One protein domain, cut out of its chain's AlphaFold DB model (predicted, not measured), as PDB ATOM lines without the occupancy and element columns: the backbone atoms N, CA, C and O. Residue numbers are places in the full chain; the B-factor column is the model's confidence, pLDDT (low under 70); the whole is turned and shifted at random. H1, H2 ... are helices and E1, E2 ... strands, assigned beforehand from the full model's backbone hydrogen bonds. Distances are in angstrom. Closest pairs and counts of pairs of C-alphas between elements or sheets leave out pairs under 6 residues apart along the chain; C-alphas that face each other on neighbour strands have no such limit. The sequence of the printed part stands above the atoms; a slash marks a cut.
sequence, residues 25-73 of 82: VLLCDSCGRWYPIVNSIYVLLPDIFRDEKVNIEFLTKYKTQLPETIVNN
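Overview. This is residues 25 to 73 of the 82 residues of an uncharacterized protein of Ferroplasma sp. Type II (UniProt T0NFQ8). A short two-stranded hairpin, E1 and E2, makes one wall of a small rounded domain, and from it the chain swings in a wide loop, residues 39 to 51, to the helix H1. After H1 the chain turns back through residues 63 to 67 to the one-turn helix H2, which lies near the end of E1 and the start of E2, at Leu 27 and Trp 34. The printed part has 49 residues, with two named strands and then two named helices in the order E1, E2, H1, H2; the sheet's order is E1 - E2, antiparallel. The class is mixed, helices and strands, with under half of the residues in named elements: 15 in helices and 8 in strands. The whole is compact, with a radius of gyration of the C-alphas of 10.4 A and spans of 25 by 25 by 21 A.

Along the chain. E2, the longest strand, holds residues 34 to 38 and measures 13.0 A from first to last C-alpha. E1 holds residues 25 to 27, measures 6.3 A, and begins with C-alpha 25 at (20.221, 32.824, 36.547). H1, the longest helix, holds residues 52 to 62, measures 15.4 A, and begins with C-alpha 52 at (16.439, 47.972, 33.928). H2 holds residues 68 to 71, measures 4.8 A, and ends with C-alpha 71 at (16.389, 36.376, 26.976).

Arrangement. E1 and E2 form a hairpin, antiparallel with 161 degrees between their directions. The C-alphas of residues 27 and 34 face each other at 4.4 A. N 26 and O 35 are within hydrogen-bond range at 2.9 A, as are N 35 and O 26 at 2.8 A. Residues 37 to 38 of E2 also pair, antiparallel, with residues 41 to 42. E2 and H1 are near each other, with 5 pairs of C-alphas within 10 A, while E1 and H1 are apart. The closest C-alphas of E2 and H2 are those of Trp 34 and Ile 70, 6.7 A apart. The closest of E1 and H2 are those of Leu 27 and Ile 70, at 7.5 A. H1 and H2 are close but not clearly touching; their closest C-alphas, of Leu 59 and Val 71, are 6.3 A apart. In H1 every O i to N i+4 pair is within hydrogen-bond range; H2 is too short for such a pair, and its one O i to N i+3 pair is within range.

Size, cuts and confidence. The two C-alphas farthest apart are those of Ile 48 and Thr 64, at 26.9 A. The printed part has no cut. The link from E2 to H1 is long, with 13 residues, their C-alphas 9 to 14 A from the mean of all C-alphas; the link from E1 to E2 is short and that from H1 to H2 tight. The mean pLDDT of the printed part is 96.0, and no printed residue is under 70.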
ATOM      1  N   VAL A  25      21.583  32.296  36.445       97.06
ATOM      2  CA  VAL A  25      20.221  32.824  36.547       97.06
ATOM      3  C   VAL A  25      19.327  31.810  37.248       97.06
ATOM      4  O   VAL A  25      19.346  30.627  36.920       97.06
ATOM      5  N   LEU A  26      18.510  32.288  38.181       96.75
ATOM      6  CA  LEU A  26      17.370  31.549  38.717       96.75
ATOM      7  C   LEU A  26      16.125  31.939  37.926       96.75
ATOM      8  O   LEU A  26      15.798  33.121  37.877       96.75
ATOM      9  N   LEU A  27      15.424  30.974  37.333       96.81
ATOM     10  CA  LEU A  27      14.145  31.186  36.653       96.81
ATOM     11  C   LEU A  27      13.007  30.614  37.500       96.81
ATOM     12  O   LEU A  27      13.090  29.497  37.999       96.81
ATOM     13  N   CYS A  28      11.935  31.384  37.648       96.19
ATOM     14  CA  CYS A  28      10.701  30.928  38.262       96.19
ATOM     15  C   CYS A  28       9.714  30.481  37.180       96.19
ATOM     16  O   CYS A  28       9.114  31.322  36.508       96.19
ATOM     17  N   ASP A  29       9.493  29.175  37.059       94.50
ATOM     18  CA  ASP A  29       8.613  28.604  36.028       94.50
ATOM     19  C   ASP A  29       7.140  29.013  36.181       94.50
ATOM     20  O   ASP A  29       6.399  29.055  35.202       94.50
ATOM     21  N   SER A  30       6.694  29.364  37.393       96.69
ATOM     22  CA  SER A  30       5.292  29.731  37.636       96.69
ATOM     23  C   SER A  30       4.932  31.143  37.170       96.69
ATOM     24  O   SER A  30       3.769  31.407  36.870       96.69
ATOM     25  N   CYS A  31       5.896  32.070  37.119       95.31
ATOM     26  CA  CYS A  31       5.620  33.467  36.764       95.31
ATOM     27  C   CYS A  31       6.524  34.052  35.672       95.31
ATOM     28  O   CYS A  31       6.201  35.126  35.148       95.31
ATOM     29  N   GLY A  32       7.617  33.367  35.321       95.38
ATOM     30  CA  GLY A  32       8.599  33.789  34.321       95.38
ATOM     31  C   GLY A  32       9.612  34.825  34.818       95.38
ATOM     32  O   GLY A  32      10.298  35.443  34.005       95.38
ATOM     33  N   ARG A  33       9.699  35.070  36.134       97.50
ATOM     34  CA  ARG A  33      10.715  35.976  36.696       97.50
ATOM     35  C   ARG A  33      12.074  35.309  36.734       97.50
ATOM     36  O   ARG A  33      12.177  34.160  37.153       97.50
ATOM     37  N   TRP A  34      13.099  36.061  36.360       97.75
ATOM     38  CA  TRP A  34      14.479  35.604  36.421       97.75
ATOM     39  C   TRP A  34      15.307  36.467  37.372       97.75
ATOM     40  O   TRP A  34      15.093  37.676  37.437       97.75
ATOM     41  N   TYR A  35      16.268  35.881  38.081       97.62
ATOM     42  CA  TYR A  35      17.154  36.587  39.010       97.62
ATOM     43  C   TYR A  35      18.618  36.269  38.699       97.62
ATOM     44  O   TYR A  35      18.950  35.086  38.596       97.62
ATOM     45  N   PRO A  36      19.497  37.274  38.547       97.25
ATOM     46  CA  PRO A  36      20.904  37.025  38.278       97.25
ATOM     47  C   PRO A  36      21.639  36.528  39.528       97.25
ATOM     48  O   PRO A  36      21.388  36.973  40.652       97.25
ATOM     49  N   ILE A  37      22.594  35.639  39.291       96.50
ATOM     50  CA  ILE A  37      23.689  35.297  40.194       96.50
ATOM     51  C   ILE A  37      24.925  35.970  39.604       96.50
ATOM     52  O   ILE A  37      25.223  35.746  38.429       96.50
ATOM     53  N   VAL A  38      25.601  36.812  40.384       94.00
ATOM     54  CA  VAL A  38      26.820  37.517  39.960       94.00
ATOM     55  C   VAL A  38      27.848  37.413  41.070       94.00
ATOM     56  O   VAL A  38      27.546  37.769  42.209       94.00
ATOM     57  N   ASN A  39      29.057  36.951  40.753       93.62
ATOM     58  CA  ASN A  39      30.106  36.691  41.747       93.62
ATOM     59  C   ASN A  39      29.605  35.834  42.928       93.62
ATOM     60  O   ASN A  39      29.876  36.143  44.089       93.62
ATOM     61  N   SER A  40      28.816  34.799  42.630       93.44
ATOM     62  CA  SER A  40      28.166  33.911  43.605       93.44
ATOM     63  C   SER A  40      27.145  34.589  44.534       93.44
ATOM     64  O   SER A  40      26.705  33.992  45.516       93.44
ATOM     65  N   ILE A  41      26.725  35.825  44.234       93.94
ATOM     66  CA  ILE A  41      25.697  36.557  44.984       93.94
ATOM     67  C   ILE A  41      24.361  36.461  44.243       93.94
ATOM     68  O   ILE A  41      24.232  36.913  43.104       93.94
ATOM     69  N   TYR A  42      23.346  35.917  44.918       93.69
ATOM     70  CA  TYR A  42      21.968  35.854  44.424       93.69
ATOM     71  C   TYR A  42      21.266  37.209  44.600       93.69
ATOM     72  O   TYR A  42      20.959  37.618  45.723       93.69
ATOM     73  N   VAL A  43      20.965  37.908  43.501       95.56
ATOM     74  CA  VAL A  43      20.297  39.222  43.545       95.56
ATOM     75  C   VAL A  43      18.778  39.046  43.439       95.56
ATOM     76  O   VAL A  43      18.189  39.129  42.361       95.56
ATOM     77  N   LEU A  44      18.126  38.799  44.577       95.44
ATOM     78  CA  LEU A  44      16.681  38.537  44.682       95.44
ATOM     79  C   LEU A  44      15.856  39.803  44.965       95.44
ATOM     80  O   LEU A  44      15.053  39.851  45.898       95.44
ATOM     81  N   LEU A  45      16.067  40.856  44.174       96.06
ATOM     82  CA  LEU A  45      15.336  42.113  44.344       96.06
ATOM     83  C   LEU A  45      13.910  42.028  43.762       96.06
ATOM     84  O   LEU A  45      13.732  41.499  42.661       96.06
ATOM     85  N   PRO A  46      12.894  42.581  44.453       95.94
ATOM     86  CA  PRO A  46      11.580  42.835  43.866       95.94
ATOM     87  C   PRO A  46      11.672  43.723  42.623       95.94
ATOM     88  O   PRO A  46      12.550  44.579  42.548       95.94
ATOM     89  N   ASP A  47      10.725  43.578  41.692       95.94
ATOM     90  CA  ASP A  47      10.748  44.272  40.393       95.94
ATOM     91  C   ASP A  47      10.932  45.798  40.526       95.94
ATOM     92  O   ASP A  47      11.720  46.381  39.790       95.94
ATOM     93  N   ILE A  48      10.295  46.431  41.522       96.81
ATOM     94  CA  ILE A  48      10.388  47.883  41.779       96.81
ATOM     95  C   ILE A  48      11.790  48.372  42.178       96.81
ATOM     96  O   ILE A  48      12.058  49.568  42.116       96.81
ATOM     97  N   PHE A  49      12.667  47.468  42.619       97.38
ATOM     98  CA  PHE A  49      14.038  47.773  43.034       97.38
ATOM     99  C   PHE A  49      15.073  47.315  42.002       97.38
ATOM    100  O   PHE A  49      16.273  47.405  42.261       97.38
ATOM    101  N   ARG A  50      14.637  46.793  40.849       96.25
ATOM    102  CA  ARG A  50      15.540  46.341  39.789       96.25
ATOM    103  C   ARG A  50      15.827  47.480  38.822       96.25
ATOM    104  O   ARG A  50      14.913  48.093  38.283       96.25
ATOM    105  N   ASP A  51      17.110  47.711  38.575       96.44
ATOM    106  CA  ASP A  51      17.568  48.629  37.539       96.44
ATOM    107  C   ASP A  51      17.488  47.936  36.168       96.44
ATOM    108  O   ASP A  51      18.158  46.924  35.920       96.44
ATOM    109  N   GLU A  52      16.642  48.474  35.287       95.88
ATOM    110  CA  GLU A  52      16.439  47.972  33.928       95.88
ATOM    111  C   GLU A  52      17.744  47.947  33.136       95.88
ATOM    112  O   GLU A  52      18.080  46.923  32.544       95.88
ATOM    113  N   LYS A  53      18.532  49.027  33.177       96.81
ATOM    114  CA  LYS A  53      19.778  49.134  32.416       96.81
ATOM    115  C   LYS A  53      20.759  48.042  32.832       96.81
ATOM    116  O   LYS A  53      21.289  47.342  31.972       96.81
ATOM    117  N   VAL A  54      20.940  47.839  34.138       95.75
ATOM    118  CA  VAL A  54      21.820  46.780  34.667       95.75
ATOM    119  C   VAL A  54      21.341  45.391  34.225       95.75
ATOM    120  O   VAL A  54      22.142  44.522  33.882       95.75
ATOM    121  N   ASN A  55      20.027  45.156  34.218       96.00
ATOM    122  CA  ASN A  55      19.451  43.876  33.800       96.00
ATOM    123  C   ASN A  55      19.581  43.635  32.292       96.00
ATOM    124  O   ASN A  55      19.925  42.524  31.890       96.00
ATOM    125  N   ILE A  56      19.368  44.658  31.467       97.19
ATOM    126  CA  ILE A  56      19.555  44.586  30.015       97.19
ATOM    127  C   ILE A  56      21.032  44.364  29.664       97.19
ATOM    128  O   ILE A  56      21.331  43.541  28.795       97.19
ATOM    129  N   GLU A  57      21.967  45.015  30.361       97.12
ATOM    130  CA  GLU A  57      23.409  44.774  30.202       97.12
ATOM    131  C   GLU A  57      23.782  43.325  30.551       97.12
ATOM    132  O   GLU A  57      24.487  42.666  29.781       97.12
ATOM    133  N   PHE A  58      23.253  42.793  31.660       96.69
ATOM    134  CA  PHE A  58      23.441  41.389  32.041       96.69
ATOM    135  C   PHE A  58      22.909  40.437  30.961       96.69
ATOM    136  O   PHE A  58      23.641  39.573  30.477       96.69
ATOM    137  N   LEU A  59      21.655  40.616  30.533       96.94
ATOM    138  CA  LEU A  59      21.051  39.780  29.494       96.94
ATOM    139  C   LEU A  59      21.838  39.859  28.186       96.94
ATOM    140  O   LEU A  59      22.095  38.829  27.571       96.94
ATOM    141  N   THR A  60      22.289  41.049  27.788       96.94
ATOM    142  CA  THR A  60      23.090  41.244  26.571       96.94
ATOM    143  C   THR A  60      24.425  40.505  26.648       96.94
ATOM    144  O   THR A  60      24.816  39.857  25.673       96.94
ATOM    145  N   LYS A  61      25.102  40.555  27.805       96.75
ATOM    146  CA  LYS A  61      26.375  39.858  28.047       96.75
ATOM    147  C   LYS A  61      26.228  38.336  27.960       96.75
ATOM    148  O   LYS A  61      27.103  37.681  27.396       96.75
ATOM    149  N   TYR A  62      25.137  37.776  28.485       96.81
ATOM    150  CA  TYR A  62      24.938  36.321  28.582       96.81
ATOM    151  C   TYR A  62      23.922  35.745  27.579       96.81
ATOM    152  O   TYR A  62      23.615  34.557  27.646       96.81
ATOM    153  N   LYS A  63      23.425  36.530  26.612       96.06
ATOM    154  CA  LYS A  63      22.334  36.129  25.697       96.06
ATOM    155  C   LYS A  63      22.556  34.813  24.946       96.06
ATOM    156  O   LYS A  63      21.596  34.136  24.618       96.06
ATOM    157  N   THR A  64      23.807  34.454  24.654       96.44
ATOM    158  CA  THR A  64      24.153  33.214  23.936       96.44
ATOM    159  C   THR A  64      24.213  31.984  24.843       96.44
ATOM    160  O   THR A  64      24.264  30.866  24.345       96.44
ATOM    161  N   GLN A  65      24.238  32.188  26.161       96.06
ATOM    162  CA  GLN A  65      24.326  31.140  27.182       96.06
ATOM    163  C   GLN A  65      22.993  30.932  27.908       96.06
ATOM    164  O   GLN A  65      22.782  29.891  28.526       96.06
ATOM    165  N   LEU A  66      22.098  31.922  27.856       96.19
ATOM    166  CA  LEU A  66      20.801  31.878  28.518       96.19
ATOM    167  C   LEU A  66      19.713  31.296  27.600       96.19
ATOM    168  O   LEU A  66      19.715  31.563  26.398       96.19
ATOM    169  N   PRO A  67      18.738  30.554  28.156       95.00
ATOM    170  CA  PRO A  67      17.547  30.127  27.430       95.00
ATOM    171  C   PRO A  67      16.761  31.302  26.833       95.00
ATOM    172  O   PRO A  67      16.617  32.348  27.472       95.00
ATOM    173  N   GLU A  68      16.141  31.100  25.667       93.50
ATOM    174  CA  GLU A  68      15.279  32.114  25.034       93.50
ATOM    175  C   GLU A  68      14.120  32.566  25.934       93.50
ATOM    176  O   GLU A  68      13.702  33.723  25.880       93.50
ATOM    177  N   THR A  69      13.625  31.683  26.806       93.88
ATOM    178  CA  THR A  69      12.571  32.002  27.782       93.88
ATOM    179  C   THR A  69      12.980  33.112  28.750       93.88
ATOM    180  O   THR A  69      12.119  33.874  29.179       93.88
ATOM    181  N   ILE A  70      14.274  33.251  29.052       96.69
ATOM    182  CA  ILE A  70      14.820  34.360  29.843       96.69
ATOM    183  C   ILE A  70      15.137  35.545  28.933       96.69
ATOM    184  O   ILE A  70      14.710  36.663  29.219       96.69
ATOM    185  N   VAL A  71      15.864  35.304  27.836       97.19
ATOM    186  CA  VAL A  71      16.389  36.376  26.976       97.19
ATOM    187  C   VAL A  71      15.268  37.192  26.345       97.19
ATOM    188  O   VAL A  71      15.352  38.412  26.356       97.19
ATOM    189  N   ASN A  72      14.212  36.546  25.843       95.94
ATOM    190  CA  ASN A  72      13.162  37.215  25.069       95.94
ATOM    191  C   ASN A  72      11.836  37.360  25.824       95.94
ATOM    192  O   ASN A  72      11.076  38.269  25.518       95.94
ATOM    193  N   ASN A  73      11.564  36.510  26.819       95.62
ATOM    194  CA  ASN A  73      10.260  36.466  27.501       95.62
ATOM    195  C   ASN A  73      10.347  36.689  29.020       95.62
ATOM    196  O   ASN A  73       9.327  36.672  29.715       95.62
TER     197      ASN A  73